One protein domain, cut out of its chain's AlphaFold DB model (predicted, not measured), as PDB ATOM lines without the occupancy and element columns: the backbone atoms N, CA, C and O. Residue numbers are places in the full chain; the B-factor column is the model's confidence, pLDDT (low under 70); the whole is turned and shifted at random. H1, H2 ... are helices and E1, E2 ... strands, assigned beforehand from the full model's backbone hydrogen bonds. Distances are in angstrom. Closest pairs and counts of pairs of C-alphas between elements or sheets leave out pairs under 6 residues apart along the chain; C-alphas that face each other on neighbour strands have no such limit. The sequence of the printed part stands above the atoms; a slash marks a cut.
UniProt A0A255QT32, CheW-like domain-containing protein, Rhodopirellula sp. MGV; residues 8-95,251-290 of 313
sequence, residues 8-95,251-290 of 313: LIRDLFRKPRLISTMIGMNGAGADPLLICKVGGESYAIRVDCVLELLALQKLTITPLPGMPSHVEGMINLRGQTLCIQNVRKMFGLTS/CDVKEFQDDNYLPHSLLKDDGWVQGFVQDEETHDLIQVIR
ATOM      1  N   LEU A   8      26.979  -0.257  26.725       63.88
ATOM      2  CA  LEU A   8      28.085  -0.265  25.776       63.88
ATOM      3  C   LEU A   8      28.009   0.900  24.777       63.88
ATOM      4  O   LEU A   8      29.031   1.510  24.497       63.88
ATOM      5  N   ILE A   9      26.819   1.246  24.270       61.31
ATOM      6  CA  ILE A   9      26.667   2.345  23.300       61.31
ATOM      7  C   ILE A   9      26.946   3.692  23.972       61.31
ATOM      8  O   ILE A   9      27.692   4.511  23.443       61.31
ATOM      9  N   ARG A  10      26.412   3.897  25.182       64.81
ATOM     10  CA  ARG A  10      26.660   5.115  25.970       64.81
ATOM     11  C   ARG A  10      28.130   5.248  26.378       64.81
ATOM     12  O   ARG A  10      28.677   6.347  26.353       64.81
ATOM     13  N   ASP A  11      28.778   4.139  26.723       67.00
ATOM     14  CA  ASP A  11      30.198   4.115  27.076       67.00
ATOM     15  C   ASP A  11      31.111   4.369  25.871       67.00
ATOM     16  O   ASP A  11      32.189   4.947  26.039       67.00
ATOM     17  N   LEU A  12      30.693   3.972  24.663       62.09
ATOM     18  CA  LEU A  12      31.418   4.259  23.427       62.09
ATOM     19  C   LEU A  12      31.420   5.766  23.124       62.09
ATOM     20  O   LEU A  12      32.499   6.314  22.909       62.09
ATOM     21  N   PHE A  13      30.280   6.459  23.245       62.78
ATOM     22  CA  PHE A  13      30.221   7.926  23.093       62.78
ATOM     23  C   PHE A  13      31.062   8.694  24.127       62.78
ATOM     24  O   PHE A  13      31.595   9.760  23.839       62.78
ATOM     25  N   ARG A  14      31.285   8.131  25.324       62.16
ATOM     26  CA  ARG A  14      32.174   8.730  26.340       62.16
ATOM     27  C   ARG A  14      33.670   8.605  26.015       62.16
ATOM     28  O   ARG A  14      34.491   9.163  26.744       62.16
ATOM     29  N   LYS A  15      34.055   7.866  24.964       60.53
ATOM     30  CA  LYS A  15      35.457   7.611  24.577       60.53
ATOM     31  C   LYS A  15      35.737   8.010  23.113       60.53
ATOM     32  O   LYS A  15      36.129   7.150  22.318       60.53
ATOM     33  N   PRO A  16      35.650   9.307  22.758       48.47
ATOM     34  CA  PRO A  16      35.721   9.778  21.365       48.47
ATOM     35  C   PRO A  16      37.017   9.379  20.634       48.47
ATOM     36  O   PRO A  16      37.006   9.024  19.458       48.47
ATOM     37  N   ARG A  17      38.148   9.298  21.352       43.16
ATOM     38  CA  ARG A  17      39.459   8.943  20.770       43.16
ATOM     39  C   ARG A  17      39.576   7.507  20.235       43.16
ATOM     40  O   ARG A  17      40.492   7.248  19.466       43.16
ATOM     41  N   LEU A  18      38.700   6.579  20.632       46.69
ATOM     42  CA  LEU A  18      38.707   5.199  20.113       46.69
ATOM     43  C   LEU A  18      37.867   5.047  18.833       46.69
ATOM     44  O   LEU A  18      38.121   4.131  18.055       46.69
ATOM     45  N   ILE A  19      36.904   5.946  18.607       47.72
ATOM     46  CA  ILE A  19      35.967   5.919  17.475       47.72
ATOM     47  C   ILE A  19      36.673   6.406  16.200       47.72
ATOM     48  O   ILE A  19      36.682   5.710  15.187       47.72
ATOM     49  N   SER A  20      37.381   7.538  16.293       41.38
ATOM     50  CA  SER A  20      38.104   8.174  15.179       41.38
ATOM     51  C   SER A  20      39.177   7.277  14.526       41.38
ATOM     52  O   SER A  20      39.431   7.374  13.330       41.38
ATOM     53  N   THR A  21      39.788   6.343  15.270       42.91
ATOM     54  CA  THR A  21      40.842   5.452  14.736       42.91
ATOM     55  C   THR A  21      40.298   4.196  14.033       42.91
ATOM     56  O   THR A  21      41.042   3.543  13.305       42.91
ATOM     57  N   MET A  22      39.019   3.836  14.220       43.34
ATOM     58  CA  MET A  22      38.426   2.609  13.653       43.34
ATOM     59  C   MET A  22      37.538   2.841  12.420       43.34
ATOM     60  O   MET A  22      37.151   1.874  11.764       43.34
ATOM     61  N   ILE A  23      37.209   4.092  12.089       45.12
ATOM     62  CA  ILE A  23      36.258   4.423  11.022       45.12
ATOM     63  C   ILE A  23      37.021   4.831   9.756       45.12
ATOM     64  O   ILE A  23      37.545   5.935   9.646       45.12
ATOM     65  N   GLY A  24      37.056   3.933   8.767       41.16
ATOM     66  CA  GLY A  24      37.272   4.329   7.377       41.16
ATOM     67  C   GLY A  24      36.104   5.214   6.938       41.16
ATOM     68  O   GLY A  24      34.952   4.791   6.999       41.16
ATOM     69  N   MET A  25      36.411   6.457   6.580       43.84
ATOM     70  CA  MET A  25      35.467   7.543   6.313       43.84
ATOM     71  C   MET A  25      34.403   7.146   5.280       43.84
ATOM     72  O   MET A  25      34.702   7.047   4.096       43.84
ATOM     73  N   ASN A  26      33.187   6.883   5.764       44.97
ATOM     74  CA  ASN A  26      31.893   6.929   5.063       44.97
ATOM     75  C   ASN A  26      30.751   6.863   6.111       44.97
ATOM     76  O   ASN A  26      29.759   6.148   5.955       44.97
ATOM     77  N   GLY A  27      30.943   7.538   7.251       45.31
ATOM     78  CA  GLY A  27      29.942   7.672   8.311       45.31
ATOM     79  C   GLY A  27      29.068   8.896   8.052       45.31
ATOM     80  O   GLY A  27      29.539   9.864   7.473       45.31
ATOM     81  N   ALA A  28      27.804   8.866   8.469       49.78
ATOM     82  CA  ALA A  28      26.837   9.954   8.273       49.78
ATOM     83  C   ALA A  28      27.146  11.238   9.084       49.78
ATOM     84  O   ALA A  28      26.240  12.015   9.352       49.78
ATOM     85  N   GLY A  29      28.386  11.429   9.538       46.72
ATOM     86  CA  GLY A  29      28.770  12.431  10.530       46.72
ATOM     87  C   GLY A  29      29.101  13.822   9.974       46.72
ATOM     88  O   GLY A  29      29.549  14.681  10.724       46.72
ATOM     89  N   ALA A  30      28.839  14.063   8.689       58.12
ATOM     90  CA  ALA A  30      28.864  15.402   8.094       58.12
ATOM     91  C   ALA A  30      27.554  15.771   7.376       58.12
ATOM     92  O   ALA A  30      27.357  16.933   7.024       58.12
ATOM     93  N   ASP A  31      26.655  14.805   7.154       73.38
ATOM     94  CA  ASP A  31      25.433  15.026   6.384       73.38
ATOM     95  C   ASP A  31      24.259  15.362   7.318       73.38
ATOM     96  O   ASP A  31      24.057  14.664   8.320       73.38
ATOM     97  N   PRO A  32      23.429  16.370   6.991       89.38
ATOM     98  CA  PRO A  32      22.225  16.664   7.755       89.38
ATOM     99  C   PRO A  32      21.309  15.436   7.885       89.38
ATOM    100  O   PRO A  32      21.100  14.669   6.937       89.38
ATOM    101  N   LEU A  33      20.711  15.270   9.064       93.12
ATOM    102  CA  LEU A  33      19.796  14.186   9.404       93.12
ATOM    103  C   LEU A  33      18.394  14.730   9.690       93.12
ATOM    104  O   LEU A  33      18.211  15.614  10.523       93.12
ATOM    105  N   LEU A  34      17.390  14.148   9.039       94.81
ATOM    106  CA  LEU A  34      15.980  14.358   9.332       94.81
ATOM    107  C   LEU A  34      15.607  13.548  10.573       94.81
ATOM    108  O   LEU A  34      15.563  12.316  10.521       94.81
ATOM    109  N   ILE A  35      15.307  14.236  11.668       94.81
ATOM    110  CA  ILE A  35      14.890  13.634  12.930       94.81
ATOM    111  C   ILE A  35      13.391  13.358  12.889       94.81
ATOM    112  O   ILE A  35      12.581  14.240  12.603       94.81
ATOM    113  N   CYS A  36      13.006  12.126  13.202       94.31
ATOM    114  CA  CYS A  36      11.617  11.688  13.257       94.31
ATOM    115  C   CYS A  36      11.336  10.851  14.509       94.31
ATOM    116  O   CYS A  36      12.249  10.321  15.147       94.31
ATOM    117  N   LYS A  37      10.056  10.726  14.870       91.56
ATOM    118  CA  LYS A  37       9.598   9.835  15.939       91.56
ATOM    119  C   LYS A  37       9.039   8.543  15.374       91.56
ATOM    120  O   LYS A  37       8.299   8.550  14.393       91.56
ATOM    121  N   VAL A  38       9.347   7.435  16.040       92.25
ATOM    122  CA  VAL A  38       8.749   6.121  15.784       92.25
ATOM    123  C   VAL A  38       8.554   5.428  17.127       92.25
ATOM    124  O   VAL A  38       9.521   5.090  17.807       92.25
ATOM    125  N   GLY A  39       7.302   5.226  17.540       87.81
ATOM    126  CA  GLY A  39       7.001   4.570  18.816       87.81
ATOM    127  C   GLY A  39       7.466   5.361  20.043       87.81
ATOM    128  O   GLY A  39       7.841   4.753  21.037       87.81
ATOM    129  N   GLY A  40       7.495   6.696  19.960       84.19
ATOM    130  CA  GLY A  40       7.995   7.592  21.018       84.19
ATOM    131  C   GLY A  40       9.509   7.840  20.990       84.19
ATOM    132  O   GLY A  40       9.984   8.845  21.519       84.19
ATOM    133  N   GLU A  41      10.262   6.995  20.291       88.00
ATOM    134  CA  GLU A  41      11.720   7.077  20.202       88.00
ATOM    135  C   GLU A  41      12.182   7.925  19.014       88.00
ATOM    136  O   GLU A  41      11.487   8.025  17.997       88.00
ATOM    137  N   SER A  42      13.369   8.526  19.138       91.75
ATOM    138  CA  SER A  42      13.983   9.336  18.079       91.75
ATOM    139  C   SER A  42      14.766   8.474  17.086       91.75
ATOM    140  O   SER A  42      15.649   7.694  17.457       91.75
ATOM    141  N   TYR A  43      14.479   8.678  15.805       93.56
ATOM    142  CA  TYR A  43      15.200   8.103  14.676       93.56
ATOM    143  C   TYR A  43      15.659   9.207  13.731       93.56
ATOM    144  O   TYR A  43      15.163  10.331  13.773       93.56
ATOM    145  N   ALA A  44      16.607   8.869  12.870       94.19
ATOM    146  CA  ALA A  44      17.159   9.763  11.875       94.19
ATOM    147  C   ALA A  44      17.173   9.106  10.495       94.19
ATOM    148  O   ALA A  44      17.479   7.921  10.350       94.19
ATOM    149  N   ILE A  45      16.882   9.902   9.474       93.12
ATOM    150  CA  ILE A  45      17.032   9.549   8.064       93.12
ATOM    151  C   ILE A  45      17.983  10.576   7.464       93.12
ATOM    152  O   ILE A  45      17.818  11.768   7.705       93.12
ATOM    153  N   ARG A  46      18.983  10.146   6.695       90.81
ATOM    154  CA  ARG A  46      19.881  11.110   6.053       90.81
ATOM    155  C   ARG A  46      19.115  11.969   5.052       90.81
ATOM    156  O   ARG A  46      18.370  11.435   4.229       90.81
ATOM    157  N   VAL A  47      19.298  13.285   5.133       92.12
ATOM    158  CA  VAL A  47      18.564  14.254   4.306       92.12
ATOM    159  C   VAL A  47      18.927  14.128   2.830       92.12
ATOM    160  O   VAL A  47      18.060  14.339   1.990       92.12
ATOM    161  N   ASP A  48      20.155  13.710   2.508       90.50
ATOM    162  CA  ASP A  48      20.616  13.450   1.133       90.50
ATOM    163  C   ASP A  48      19.722  12.455   0.372       90.50
ATOM    164  O   ASP A  48      19.588  12.530  -0.847       90.50
ATOM    165  N   CYS A  49      19.078  11.543   1.101       90.75
ATOM    166  CA  CYS A  49      18.167  10.553   0.556       90.75
ATOM    167  C   CYS A  49      16.701  11.003   0.609       90.75
ATOM    168  O   CYS A  49      15.858  10.286   0.087       90.75
ATOM    169  N   VAL A  50      16.341  12.118   1.255       94.06
ATOM    170  CA  VAL A  50      14.941  12.551   1.424       94.06
ATOM    171  C   VAL A  50      14.502  13.410   0.237       94.06
ATOM    172  O   VAL A  50      15.090  14.448  -0.044       94.06
ATOM    173  N   LEU A  51      13.417  13.011  -0.430       93.88
ATOM    174  CA  LEU A  51      12.833  13.757  -1.547       93.88
ATOM    175  C   LEU A  51      11.710  14.701  -1.106       93.88
ATOM    176  O   LEU A  51      11.692  15.869  -1.482       93.88
ATOM    177  N   GLU A  52      10.735  14.185  -0.356       94.75
ATOM    178  CA  GLU A  52       9.588  14.962   0.116       94.75
ATOM    179  C   GLU A  52       8.898  14.297   1.314       94.75
ATOM    180  O   GLU A  52       9.036  13.096   1.554       94.75
ATOM    181  N   LEU A  53       8.132  15.092   2.065       95.69
ATOM    182  CA  LEU A  53       7.296  14.633   3.171       95.69
ATOM    183  C   LEU A  53       5.828  14.683   2.758       95.69
ATOM    184  O   LEU A  53       5.333  15.719   2.309       95.69
ATOM    185  N   LEU A  54       5.117  13.577   2.945       93.81
ATOM    186  CA  LEU A  54       3.699  13.463   2.624       93.81
ATOM    187  C   LEU A  54       2.898  13.135   3.881       93.81
ATOM    188  O   LEU A  54       3.319  12.356   4.731       93.81
ATOM    189  N   ALA A  55       1.706  13.709   3.985       89.88
ATOM    190  CA  ALA A  55       0.780  13.392   5.064       89.88
ATOM    191  C   ALA A  55       0.068  12.063   4.738       89.88
ATOM    192  O   ALA A  55      -0.602  11.981   3.702       89.88
ATOM    193  N   LEU A  56       0.219  11.032   5.581       88.50
ATOM    194  CA  LEU A  56      -0.233   9.660   5.293       88.50
ATOM    195  C   LEU A  56      -1.725   9.574   4.929       88.50
ATOM    196  O   LEU A  56      -2.092   8.848   4.012       88.50
ATOM    197  N   GLN A  57      -2.585  10.360   5.579       83.69
ATOM    198  CA  GLN A  57      -4.031  10.405   5.322       83.69
ATOM    199  C   GLN A  57      -4.424  10.929   3.944       83.69
ATOM    200  O   GLN A  57      -5.553  10.725   3.507       83.69
ATOM    201  N   LYS A  58      -3.525  11.645   3.264       86.06
ATOM    202  CA  LYS A  58      -3.770  12.125   1.899       86.06
ATOM    203  C   LYS A  58      -3.436  11.064   0.852       86.06
ATOM    204  O   LYS A  58      -3.611  11.314  -0.338       86.06
ATOM    205  N   LEU A  59      -2.929   9.908   1.279       89.12
ATOM    206  CA  LEU A  59      -2.463   8.844   0.407       89.12
ATOM    207  C   LEU A  59      -3.432   7.667   0.449       89.12
ATOM    208  O   LEU A  59      -3.928   7.271   1.500       89.12
ATOM    209  N   THR A  60      -3.672   7.076  -0.715       91.25
ATOM    210  CA  THR A  60      -4.370   5.794  -0.829       91.25
ATOM    211  C   THR A  60      -3.333   4.713  -1.089       91.25
ATOM    212  O   THR A  60      -2.826   4.598  -2.203       91.25
ATOM    213  N   ILE A  61      -2.997   3.947  -0.050       93.00
ATOM    214  CA  ILE A  61      -2.081   2.807  -0.156       93.00
ATOM    215  C   ILE A  61      -2.862   1.601  -0.669       93.00
ATOM    216  O   ILE A  61      -3.885   1.231  -0.097       93.00
ATOM    217  N   THR A  62      -2.373   0.993  -1.746       94.31
ATOM    218  CA  THR A  62      -2.898  -0.262  -2.293       94.31
ATOM    219  C   THR A  62      -2.139  -1.430  -1.660       94.31
ATOM    220  O   THR A  62      -0.949  -1.578  -1.955       94.31
ATOM    221  N   PRO A  63      -2.773  -2.251  -0.799       91.69
ATOM    222  CA  PRO A  63      -2.099  -3.366  -0.141       91.69
ATOM    223  C   PRO A  63      -1.618  -4.416  -1.143       91.69
ATOM    224  O   PRO A  63      -2.280  -4.681  -2.148       91.69
ATOM    225  N   LEU A  64      -0.491  -5.053  -0.833       88.56
ATOM    226  CA  LEU A  64       0.068  -6.144  -1.626       88.56
ATOM    227  C   LEU A  64      -0.055  -7.481  -0.873       88.56
ATOM    228  O   LEU A  64       0.516  -7.616   0.212       88.56
ATOM    229  N   PRO A  65      -0.763  -8.485  -1.423       87.94
ATOM    230  CA  PRO A  65      -0.857  -9.806  -0.808       87.94
ATOM    231  C   PRO A  65       0.509 -10.489  -0.674       87.94
ATOM    232  O   PRO A  65       1.335 -10.420  -1.581       87.94
ATOM    233  N   GLY A  66       0.726 -11.200   0.437       86.31
ATOM    234  CA  GLY A  66       1.926 -12.019   0.651       86.31
ATOM    235  C   GLY A  66       3.206 -11.242   0.970       86.31
ATOM    236  O   GLY A  66       4.268 -11.854   1.056       86.31
ATOM    237  N   MET A  67       3.126  -9.923   1.155       88.12
ATOM    238  CA  MET A  67       4.276  -9.120   1.568       88.12
ATOM    239  C   MET A  67       4.549  -9.236   3.075       88.12
ATOM    240  O   MET A  67       3.626  -9.507   3.850       88.12
ATOM    241  N   PRO A  68       5.803  -9.006   3.514       89.75
ATOM    242  CA  PRO A  68       6.118  -8.850   4.929       89.75
ATOM    243  C   PRO A  68       5.212  -7.814   5.600       89.75
ATOM    244  O   PRO A  68       4.862  -6.809   4.990       89.75
ATOM    245  N   SER A  69       4.886  -8.012   6.879       89.94
ATOM    246  CA  SER A  69       3.928  -7.162   7.608       89.94
ATOM    247  C   SER A  69       4.293  -5.675   7.632       89.94
ATOM    248  O   SER A  69       3.403  -4.833   7.748       89.94
ATOM    249  N   HIS A  70       5.584  -5.351   7.525       91.25
ATOM    250  CA  HIS A  70       6.077  -3.981   7.480       91.25
ATOM    251  C   HIS A  70       5.852  -3.283   6.134       91.25
ATOM    252  O   HIS A  70       5.945  -2.065   6.092       91.25
ATOM    253  N   VAL A  71       5.502  -4.004   5.069       92.56
ATOM    254  CA  VAL A  71       5.097  -3.416   3.789       92.56
ATOM    255  C   VAL A  71       3.601  -3.101   3.854       92.56
ATOM    256  O   VAL A  71       2.767  -4.004   3.857       92.56
ATOM    257  N   GLU A  72       3.233  -1.820   3.875       91.38
ATOM    258  CA  GLU A  72       1.820  -1.395   3.844       91.38
ATOM    259  C   GLU A  72       1.204  -1.573   2.450       91.38
ATOM    260  O   GLU A  72      -0.007  -1.754   2.312       91.38
ATOM    261  N   GLY A  73       2.032  -1.515   1.404       93.31
ATOM    262  CA  GLY A  73       1.609  -1.673   0.018       93.31
ATOM    263  C   GLY A  73       2.319  -0.706  -0.919       93.31
ATOM    264  O   GLY A  73       3.483  -0.364  -0.714       93.31
ATOM    265  N   MET A  74       1.615  -0.263  -1.959       93.94
ATOM    266  CA  MET A  74       2.138   0.676  -2.952       93.94
ATOM    267  C   MET A  74       1.264   1.915  -3.104       93.94
ATOM    268  O   MET A  74       0.045   1.861  -2.934       93.94
ATOM    269  N   ILE A  75       1.887   3.019  -3.506       94.00
ATOM    270  CA  ILE A  75       1.200   4.220  -3.991       94.00
ATOM    271  C   ILE A  75       1.735   4.611  -5.364       94.00
ATOM    272  O   ILE A  75       2.881   4.316  -5.701       94.00
ATOM    273  N   ASN A  76       0.922   5.327  -6.136       93.00
ATOM    274  CA  ASN A  76       1.392   6.057  -7.306       93.00
ATOM    275  C   ASN A  76       1.596   7.527  -6.923       93.00
ATOM    276  O   ASN A  76       0.629   8.237  -6.645       93.00
ATOM    277  N   LEU A  77       2.845   7.984  -6.917       92.31
ATOM    278  CA  LEU A  77       3.211   9.372  -6.684       92.31
ATOM    279  C   LEU A  77       3.743   9.977  -7.984       92.31
ATOM    280  O   LEU A  77       4.829   9.636  -8.444       92.31
ATOM    281  N   ARG A  78       2.964  10.883  -8.588       91.75
ATOM    282  CA  ARG A  78       3.324  11.607  -9.827       91.75
ATOM    283  C   ARG A  78       3.785  10.680 -10.970       91.75
ATOM    284  O   ARG A  78       4.722  10.999 -11.695       91.75
ATOM    285  N   GLY A  79       3.114   9.538 -11.139       89.12
ATOM    286  CA  GLY A  79       3.408   8.563 -12.197       89.12
ATOM    287  C   GLY A  79       4.475   7.531 -11.828       89.12
ATOM    288  O   GLY A  79       4.784   6.669 -12.646       89.12
ATOM    289  N   GLN A  80       5.026   7.593 -10.614       87.81
ATOM    290  CA  GLN A  80       6.001   6.636 -10.110       87.81
ATOM    291  C   GLN A  80       5.406   5.777  -9.002       87.81
ATOM    292  O   GLN A  80       4.734   6.272  -8.098       87.81
ATOM    293  N   THR A  81       5.673   4.476  -9.064       90.19
ATOM    294  CA  THR A  81       5.218   3.538  -8.036       90.19
ATOM    295  C   THR A  81       6.210   3.530  -6.880       90.19
ATOM    296  O   THR A  81       7.395   3.291  -7.093       90.19
ATOM    297  N   LEU A  82       5.718   3.779  -5.668       92.25
ATOM    298  CA  LEU A  82       6.499   3.727  -4.434       92.25
ATOM    299  C   LEU A  82       6.000   2.585  -3.557       92.25
ATOM    300  O   LEU A  82       4.798   2.490  -3.298       92.25
ATOM    301  N   CYS A  83       6.923   1.762  -3.060       92.69
ATOM    302  CA  CYS A  83       6.638   0.827  -1.977       92.69
ATOM    303  C   CYS A  83       6.612   1.590  -0.646       92.69
ATOM    304  O   CYS A  83       7.524   2.369  -0.362       92.69
ATOM    305  N   ILE A  84       5.560   1.391   0.147       94.25
ATOM    306  CA  ILE A  84       5.384   2.037   1.446       94.25
ATOM    307  C   ILE A  84       5.720   1.048   2.557       94.25
ATOM    308  O   ILE A  84       5.061   0.020   2.704       94.25
ATOM    309  N   GLN A  85       6.724   1.402   3.351       92.94
ATOM    310  CA  GLN A  85       7.234   0.634   4.476       92.94
ATOM    311  C   GLN A  85       6.851   1.314   5.789       92.94
ATOM    312  O   GLN A  85       7.020   2.520   5.951       92.94
ATOM    313  N   ASN A  86       6.360   0.549   6.753       93.62
ATOM    314  CA  ASN A  86       6.003   1.017   8.079       93.62
ATOM    315  C   ASN A  86       7.160   0.812   9.050       93.62
ATOM    316  O   ASN A  86       7.446  -0.314   9.461       93.62
ATOM    317  N   VAL A  87       7.790   1.913   9.457       94.06
ATOM    318  CA  VAL A  87       8.998   1.864  10.285       94.06
ATOM    319  C   VAL A  87       8.705   1.261  11.657       94.06
ATOM    320  O   VAL A  87       9.499   0.466  12.150       94.06
ATOM    321  N   ARG A  88       7.528   1.513  12.246       93.50
ATOM    322  CA  ARG A  88       7.129   0.839  13.492       93.50
ATOM    323  C   ARG A  88       7.144  -0.679  13.337       93.50
ATOM    324  O   ARG A  88       7.782  -1.365  14.133       93.50
ATOM    325  N   LYS A  89       6.516  -1.195  12.280       92.50
ATOM    326  CA  LYS A  89       6.454  -2.639  12.015       92.50
ATOM    327  C   LYS A  89       7.823  -3.233  11.669       92.50
ATOM    328  O   LYS A  89       8.086  -4.368  12.057       92.50
ATOM    329  N   MET A  90       8.718  -2.480  11.018       90.12
ATOM    330  CA  MET A  90      10.120  -2.896  10.815       90.12
ATOM    331  C   MET A  90      10.814  -3.179  12.158       90.12
ATOM    332  O   MET A  90      11.563  -4.147  12.276       90.12
ATOM    333  N   PHE A  91      10.511  -2.383  13.187       88.62
ATOM    334  CA  PHE A  91      11.016  -2.551  14.554       88.62
ATOM    335  C   PHE A  91      10.111  -3.404  15.466       88.62
ATOM    336  O   PHE A  91      10.323  -3.428  16.680       88.62
ATOM    337  N   GLY A  92       9.123  -4.114  14.909       89.81
ATOM    338  CA  GLY A  92       8.228  -5.003  15.659       89.81
ATOM    339  C   GLY A  92       7.198  -4.289  16.545       89.81
ATOM    340  O   GLY A  92       6.675  -4.893  17.477       89.81
ATOM    341  N   LEU A  93       6.920  -3.013  16.281       91.69
ATOM    342  CA  LEU A  93       5.938  -2.201  17.002       91.69
ATOM    343  C   LEU A  93       4.588  -2.179  16.269       91.69
ATOM    344  O   LEU A  93       4.536  -2.231  15.036       91.69
ATOM    345  N   THR A  94       3.500  -2.020  17.026       91.94
ATOM    346  CA  THR A  94       2.149  -1.789  16.492       91.94
ATOM    347  C   THR A  94       2.112  -0.505  15.672       91.94
ATOM    348  O   THR A  94       2.639   0.527  16.096       91.94
ATOM    349  N   SER A  95       1.494  -0.546  14.491       91.38
ATOM    350  CA  SER A  95       1.390   0.646  13.651       91.38
ATOM    351  C   SER A  95       0.524   1.724  14.290       91.38
ATOM    352  O   SER A  95      -0.358   1.426  15.089       91.38
ATOM    353  N   CYS A 251      10.351  15.832  13.266       90.00
ATOM    354  CA  CYS A 251      10.645  16.813  14.303       90.00
ATOM    355  C   CYS A 251      11.478  17.972  13.763       90.00
ATOM    356  O   CYS A 251      11.063  19.119  13.880       90.00
ATOM    357  N   ASP A 252      12.651  17.669  13.207       90.31
ATOM    358  CA  ASP A 252      13.656  18.675  12.860       90.31
ATOM    359  C   ASP A 252      14.664  18.127  11.837       90.31
ATOM    360  O   ASP A 252      14.675  16.928  11.551       90.31
ATOM    361  N   VAL A 253      15.528  18.989  11.310       92.44
ATOM    362  CA  VAL A 253      16.727  18.607  10.557       92.44
ATOM    363  C   VAL A 253      17.948  19.096  11.326       92.44
ATOM    364  O   VAL A 253      18.084  20.291  11.567       92.44
ATOM    365  N   LYS A 254      18.843  18.176  11.695       90.94
ATOM    366  CA  LYS A 254      20.033  18.482  12.495       90.94
ATOM    367  C   LYS A 254      21.309  18.003  11.820       90.94
ATOM    368  O   LYS A 254      21.338  16.932  11.219       90.94
ATOM    369  N   GLU A 255      22.367  18.785  11.968       88.38
ATOM    370  CA  GLU A 255      23.736  18.383  11.654       88.38
ATOM    371  C   GLU A 255      24.419  17.911  12.935       88.38
ATOM    372  O   GLU A 255      24.205  18.471  14.010       88.38
ATOM    373  N   PHE A 256      25.244  16.878  12.822       82.44
ATOM    374  CA  PHE A 256      25.991  16.323  13.945       82.44
ATOM    375  C   PHE A 256      27.453  16.225  13.553       82.44
ATOM    376  O   PHE A 256      27.751  15.993  12.389       82.44
ATOM    377  N   GLN A 257      28.350  16.404  14.518       75.94
ATOM    378  CA  GLN A 257      29.783  16.218  14.302       75.94
ATOM    379  C   GLN A 257      30.111  14.730  14.110       75.94
ATOM    380  O   GLN A 257      29.463  13.870  14.711       75.94
ATOM    381  N   ASP A 258      31.165  14.425  13.347       72.81
ATOM    382  CA  ASP A 258      31.611  13.048  13.077       72.81
ATOM    383  C   ASP A 258      31.857  12.227  14.353       72.81
ATOM    384  O   ASP A 258      31.494  11.052  14.423       72.81
ATOM    385  N   ASP A 259      32.411  12.858  15.392       72.81
ATOM    386  CA  ASP A 259      32.690  12.215  16.684       72.81
ATOM    387  C   ASP A 259      31.411  11.765  17.418       72.81
ATOM    388  O   ASP A 259      31.469  10.895  18.293       72.81
ATOM    389  N   ASN A 260      30.253  12.301  17.024       77.88
ATOM    390  CA  ASN A 260      28.947  11.944  17.566       77.88
ATOM    391  C   ASN A 260      28.251  10.851  16.752       77.88
ATOM    392  O   ASN A 260      27.107  10.537  17.068       77.88
ATOM    393  N   TYR A 261      28.897  10.245  15.749       81.94
ATOM    394  CA  TYR A 261      28.354   9.112  14.997       81.94
ATOM    395  C   TYR A 261      29.036   7.787  15.376       81.94
ATOM    396  O   TYR A 261      30.244   7.605  15.233       81.94
ATOM    397  N   LEU A 262      28.237   6.802  15.790       80.75
ATOM    398  CA  LEU A 262      28.666   5.423  16.022       80.75
ATOM    399  C   LEU A 262      28.067   4.482  14.966       80.75
ATOM    400  O   LEU A 262      26.858   4.240  14.988       80.75
ATOM    401  N   PRO A 263      28.869   3.881  14.068       78.75
ATOM    402  CA  PRO A 263      28.355   2.927  13.093       78.75
ATOM    403  C   PRO A 263      27.829   1.654  13.770       78.75
ATOM    404  O   PRO A 263      28.443   1.108  14.689       78.75
ATOM    405  N   HIS A 264      26.699   1.142  13.275       73.00
ATOM    406  CA  HIS A 264      26.043  -0.038  13.836       73.00
ATOM    407  C   HIS A 264      26.889  -1.301  13.676       73.00
ATOM    408  O   HIS A 264      26.775  -2.186  14.505       73.00
ATOM    409  N   SER A 265      27.784  -1.378  12.683       66.50
ATOM    410  CA  SER A 265      28.679  -2.527  12.452       66.50
ATOM    411  C   SER A 265      29.607  -2.857  13.629       66.50
ATOM    412  O   SER A 265      30.176  -3.945  13.679       66.50
ATOM    413  N   LEU A 266      29.766  -1.936  14.583       60.31
ATOM    414  CA  LEU A 266      30.464  -2.180  15.850       60.31
ATOM    415  C   LEU A 266      29.630  -3.016  16.840       60.31
ATOM    416  O   LEU A 266      30.144  -3.491  17.852       60.31
ATOM    417  N   LEU A 267      28.348  -3.213  16.543       58.47
ATOM    418  CA  LEU A 267      27.370  -3.988  17.288       58.47
ATOM    419  C   LEU A 267      26.965  -5.155  16.378       58.47
ATOM    420  O   LEU A 267      26.652  -4.972  15.209       58.47
ATOM    421  N   LYS A 268      27.066  -6.389  16.870       54.00
ATOM    422  CA  LYS A 268      26.916  -7.613  16.063       54.00
ATOM    423  C   LYS A 268      25.454  -7.888  15.664       54.00
ATOM    424  O   LYS A 268      24.894  -8.873  16.138       54.00
ATOM    425  N   ASP A 269      24.839  -7.045  14.837       56.81
ATOM    426  CA  ASP A 269      23.487  -7.273  14.318       56.81
ATOM    427  C   ASP A 269      23.265  -6.697  12.900       56.81
ATOM    428  O   ASP A 269      23.830  -5.677  12.504       56.81
ATOM    429  N   ASP A 270      22.422  -7.379  12.125       56.25
ATOM    430  CA  ASP A 270      22.086  -7.095  10.720       56.25
ATOM    431  C   ASP A 270      20.741  -6.337  10.614       56.25
ATOM    432  O   ASP A 270      19.912  -6.596   9.742       56.25
ATOM    433  N   GLY A 271      20.493  -5.403  11.536       77.00
ATOM    434  CA  GLY A 271      19.199  -4.731  11.678       77.00
ATOM    435  C   GLY A 271      18.953  -3.542  10.737       77.00
ATOM    436  O   GLY A 271      19.795  -3.128   9.942       77.00
ATOM    437  N   TRP A 272      17.787  -2.912  10.905       85.38
ATOM    438  CA  TRP A 272      17.345  -1.697  10.195       85.38
ATOM    439  C   TRP A 272      18.095  -0.413  10.589       85.38
ATOM    440  O   TRP A 272      17.706   0.683  10.190       85.38
ATOM    441  N   VAL A 273      19.153  -0.527  11.393       87.12
ATOM    442  CA  VAL A 273      19.930   0.596  11.925       87.12
ATOM    443  C   VAL A 273      21.297   0.621  11.243       87.12
ATOM    444  O   VAL A 273      22.007  -0.385  11.173       87.12
ATOM    445  N   GLN A 274      21.658   1.773  10.687       86.81
ATOM    446  CA  GLN A 274      22.967   2.027  10.086       86.81
ATOM    447  C   GLN A 274      23.989   2.449  11.144       86.81
ATOM    448  O   GLN A 274      25.160   2.091  11.063       86.81
ATOM    449  N   GLY A 275      23.541   3.199  12.144       87.88
ATOM    450  CA  GLY A 275      24.367   3.697  13.231       87.88
ATOM    451  C   GLY A 275      23.547   4.491  14.230       87.88
ATOM    452  O   GLY A 275      22.319   4.520  14.166       87.88
ATOM    453  N   PHE A 276      24.245   5.130  15.149       87.81
ATOM    454  CA  PHE A 276      23.673   5.940  16.203       87.81
ATOM    455  C   PHE A 276      24.325   7.303  16.194       87.81
ATOM    456  O   PHE A 276      25.510   7.419  15.893       87.81
ATOM    457  N   VAL A 277      23.554   8.308  16.570       89.69
ATOM    458  CA  VAL A 277      24.043   9.653  16.812       89.69
ATOM    459  C   VAL A 277      23.650  10.080  18.212       89.69
ATOM    460  O   VAL A 277      22.563   9.727  18.663       89.69
ATOM    461  N   GLN A 278      24.516  10.812  18.905       87.12
ATOM    462  CA  GLN A 278      24.146  11.459  20.157       87.12
ATOM    463  C   GLN A 278      23.879  12.949  19.928       87.12
ATOM    464  O   GLN A 278      24.703  13.648  19.343       87.12
ATOM    465  N   ASP A 279      22.724  13.426  20.387       84.12
ATOM    466  CA  ASP A 279      22.416  14.855  20.443       84.12
ATOM    467  C   ASP A 279      23.203  15.504  21.589       84.12
ATOM    468  O   ASP A 279      23.136  15.033  22.721       84.12
ATOM    469  N   GLU A 280      23.980  16.553  21.317       80.88
ATOM    470  CA  GLU A 280      24.816  17.196  22.342       80.88
ATOM    471  C   GLU A 280      23.993  17.985  23.362       80.88
ATOM    472  O   GLU A 280      24.358  18.059  24.537       80.88
ATOM    473  N   GLU A 281      22.877  18.574  22.931       82.19
ATOM    474  CA  GLU A 281      22.042  19.405  23.790       82.19
ATOM    475  C   GLU A 281      21.202  18.520  24.709       82.19
ATOM    476  O   GLU A 281      21.199  18.696  25.931       82.19
ATOM    477  N   THR A 282      20.518  17.527  24.137       83.69
ATOM    478  CA  THR A 282      19.595  16.675  24.899       83.69
ATOM    479  C   THR A 282      20.259  15.428  25.473       83.69
ATOM    480  O   THR A 282      19.707  14.809  26.381       83.69
ATOM    481  N   HIS A 283      21.459  15.075  25.000       82.31
ATOM    482  CA  HIS A 283      22.150  13.810  25.284       82.31
ATOM    483  C   HIS A 283      21.394  12.564  24.797       82.31
ATOM    484  O   HIS A 283      21.782  11.438  25.142       82.31
ATOM    485  N   ASP A 284      20.348  12.747  23.986       84.19
ATOM    486  CA  ASP A 284      19.539  11.659  23.457       84.19
ATOM    487  C   ASP A 284      20.320  10.830  22.443       84.19
ATOM    488  O   ASP A 284      21.078  11.340  21.617       84.19
ATOM    489  N   LEU A 285      20.085   9.522  22.485       87.56
ATOM    490  CA  LEU A 285      20.623   8.584  21.515       87.56
ATOM    491  C   LEU A 285      19.625   8.413  20.365       87.56
ATOM    492  O   LEU A 285      18.538   7.870  20.554       87.56
ATOM    493  N   ILE A 286      20.015   8.829  19.167       90.62
ATOM    494  CA  ILE A 286      19.196   8.805  17.956       90.62
ATOM    495  C   ILE A 286      19.664   7.670  17.044       90.62
ATOM    496  O   ILE A 286      20.848   7.527  16.747       90.62
ATOM    497  N   GLN A 287      18.728   6.849  16.578       91.62
ATOM    498  CA  GLN A 287      19.017   5.715  15.698       91.62
ATOM    499  C   GLN A 287      18.921   6.124  14.224       91.62
ATOM    500  O   GLN A 287      17.858   6.534  13.766       91.62
ATOM    501  N   VAL A 288      19.998   5.967  13.453       91.38
ATOM    502  CA  VAL A 288      20.014   6.275  12.014       91.38
ATOM    503  C   VAL A 288      19.500   5.074  11.222       91.38
ATOM    504  O   VAL A 288      20.092   3.994  11.279       91.38
ATOM    505  N   ILE A 289      18.406   5.250  10.480       90.25
ATOM    506  CA  ILE A 289      17.745   4.191   9.705       90.25
ATOM    507  C   ILE A 289      18.598   3.810   8.490       90.25
ATOM    508  O   ILE A 289      19.080   4.664   7.746       90.25
ATOM    509  N   ARG A 290      18.757   2.504   8.271       87.56
ATOM    510  CA  ARG A 290      19.466   1.943   7.121       87.56
ATOM    511  C   ARG A 290      18.540   1.877   5.900       87.56
ATOM    512  O   ARG A 290      17.536   1.170   5.924       87.56
TER     513      ARG A 290
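AT A GLANCE: This is residues 8 to 95 and 251 to 290 of the 313 residues of the protein "CheW-like domain-containing protein" of Rhodopirellula sp. MGV (UniProt A0A255QT32). A strongly twisted, curled sheet of six strands makes the main lobe, with the short helix H1 over E8 on one face. A separate hairpin, E4 and E5, makes a small lobe at the other end of the longest axis; E3 and the long link after it lead there, and H3, straight after E5, grazes the large sheet. The printed part has 128 residues with three named helices and nine named strands, in the order H1 H2 E1 E2 E3 E4 E5 H3 E6 E7 E8 E9. The large sheet is mixed, in the order E6 E1 E2 E9 E8 E7, and the class is mixed, helices and strands. The whole is only just compact, close to loose, with a radius of gyration of the C-alphas of 16.5 A, and elongated, spanning 49 by 27 by 26 A.

HOW THE PARTS SIT: H1, residues 8 to 13, and H2, residues 16 to 19, are close but not clearly touching; their closest C-alphas, of Leu 12 and Ile 19, are 7.7 A apart. E1, residues 33 to 38, and E2, residues 41 to 46, form a hairpin, with N 34 and O 45 2.8 A apart. E3, residues 50 to 55, pairs with no named strand. E4, residues 71 to 77, and E5, residues 80 to 86, form a hairpin, with N 75 and O 82 3.0 A apart. H3, residues 87 to 90, only grazes the six-stranded sheet; its closest C-alphas with E1, of Arg 88 and Val 38, are 6.0 A apart. E6, residues 251 to 254, is antiparallel to E1, with N 35 and O 252 2.8 A apart. E7, residues 261 to 263, E8, residues 273 to 278, and E9, residues 285 to 289, form a meander, each strand the antiparallel neighbour of the one before; N 262 and O 276, and N 277 and O 286, are each 2.8 A apart. E9 is parallel to E2, with N 44 and O 287 2.8 A apart. H1 is on the sheet at a height of 9.1 A, over E8 and slantwise to the strands, at 42 degrees to E8 on the local plane. Each O i to N i+4 pair in H1 is within hydrogen-bond range; H2 and H3 are too short for such a pair.

IN THESE COORDINATES: H1 begins at C-alpha 8, (28.085, -0.265, 25.776). E1 is 15.1 A long, E2 16.8 A, E4 16.6 A and E5 19.0 A. E9 ends at C-alpha 289, (17.745, 4.191, 9.705).

THE WHOLE: The farthest C-alphas, of Arg 17 and Pro 65, are 49.4 A apart. Residues 96 to 250 are not printed; C-alphas 95 and 251 are 18.6 A apart. The links H2 to E1 and E3 to E4 are long. Residues 51 to 58, of which 51 to 55 belong to E3, stand free. Residues 8 to 30 and 265 to 270 have pLDDT under 70.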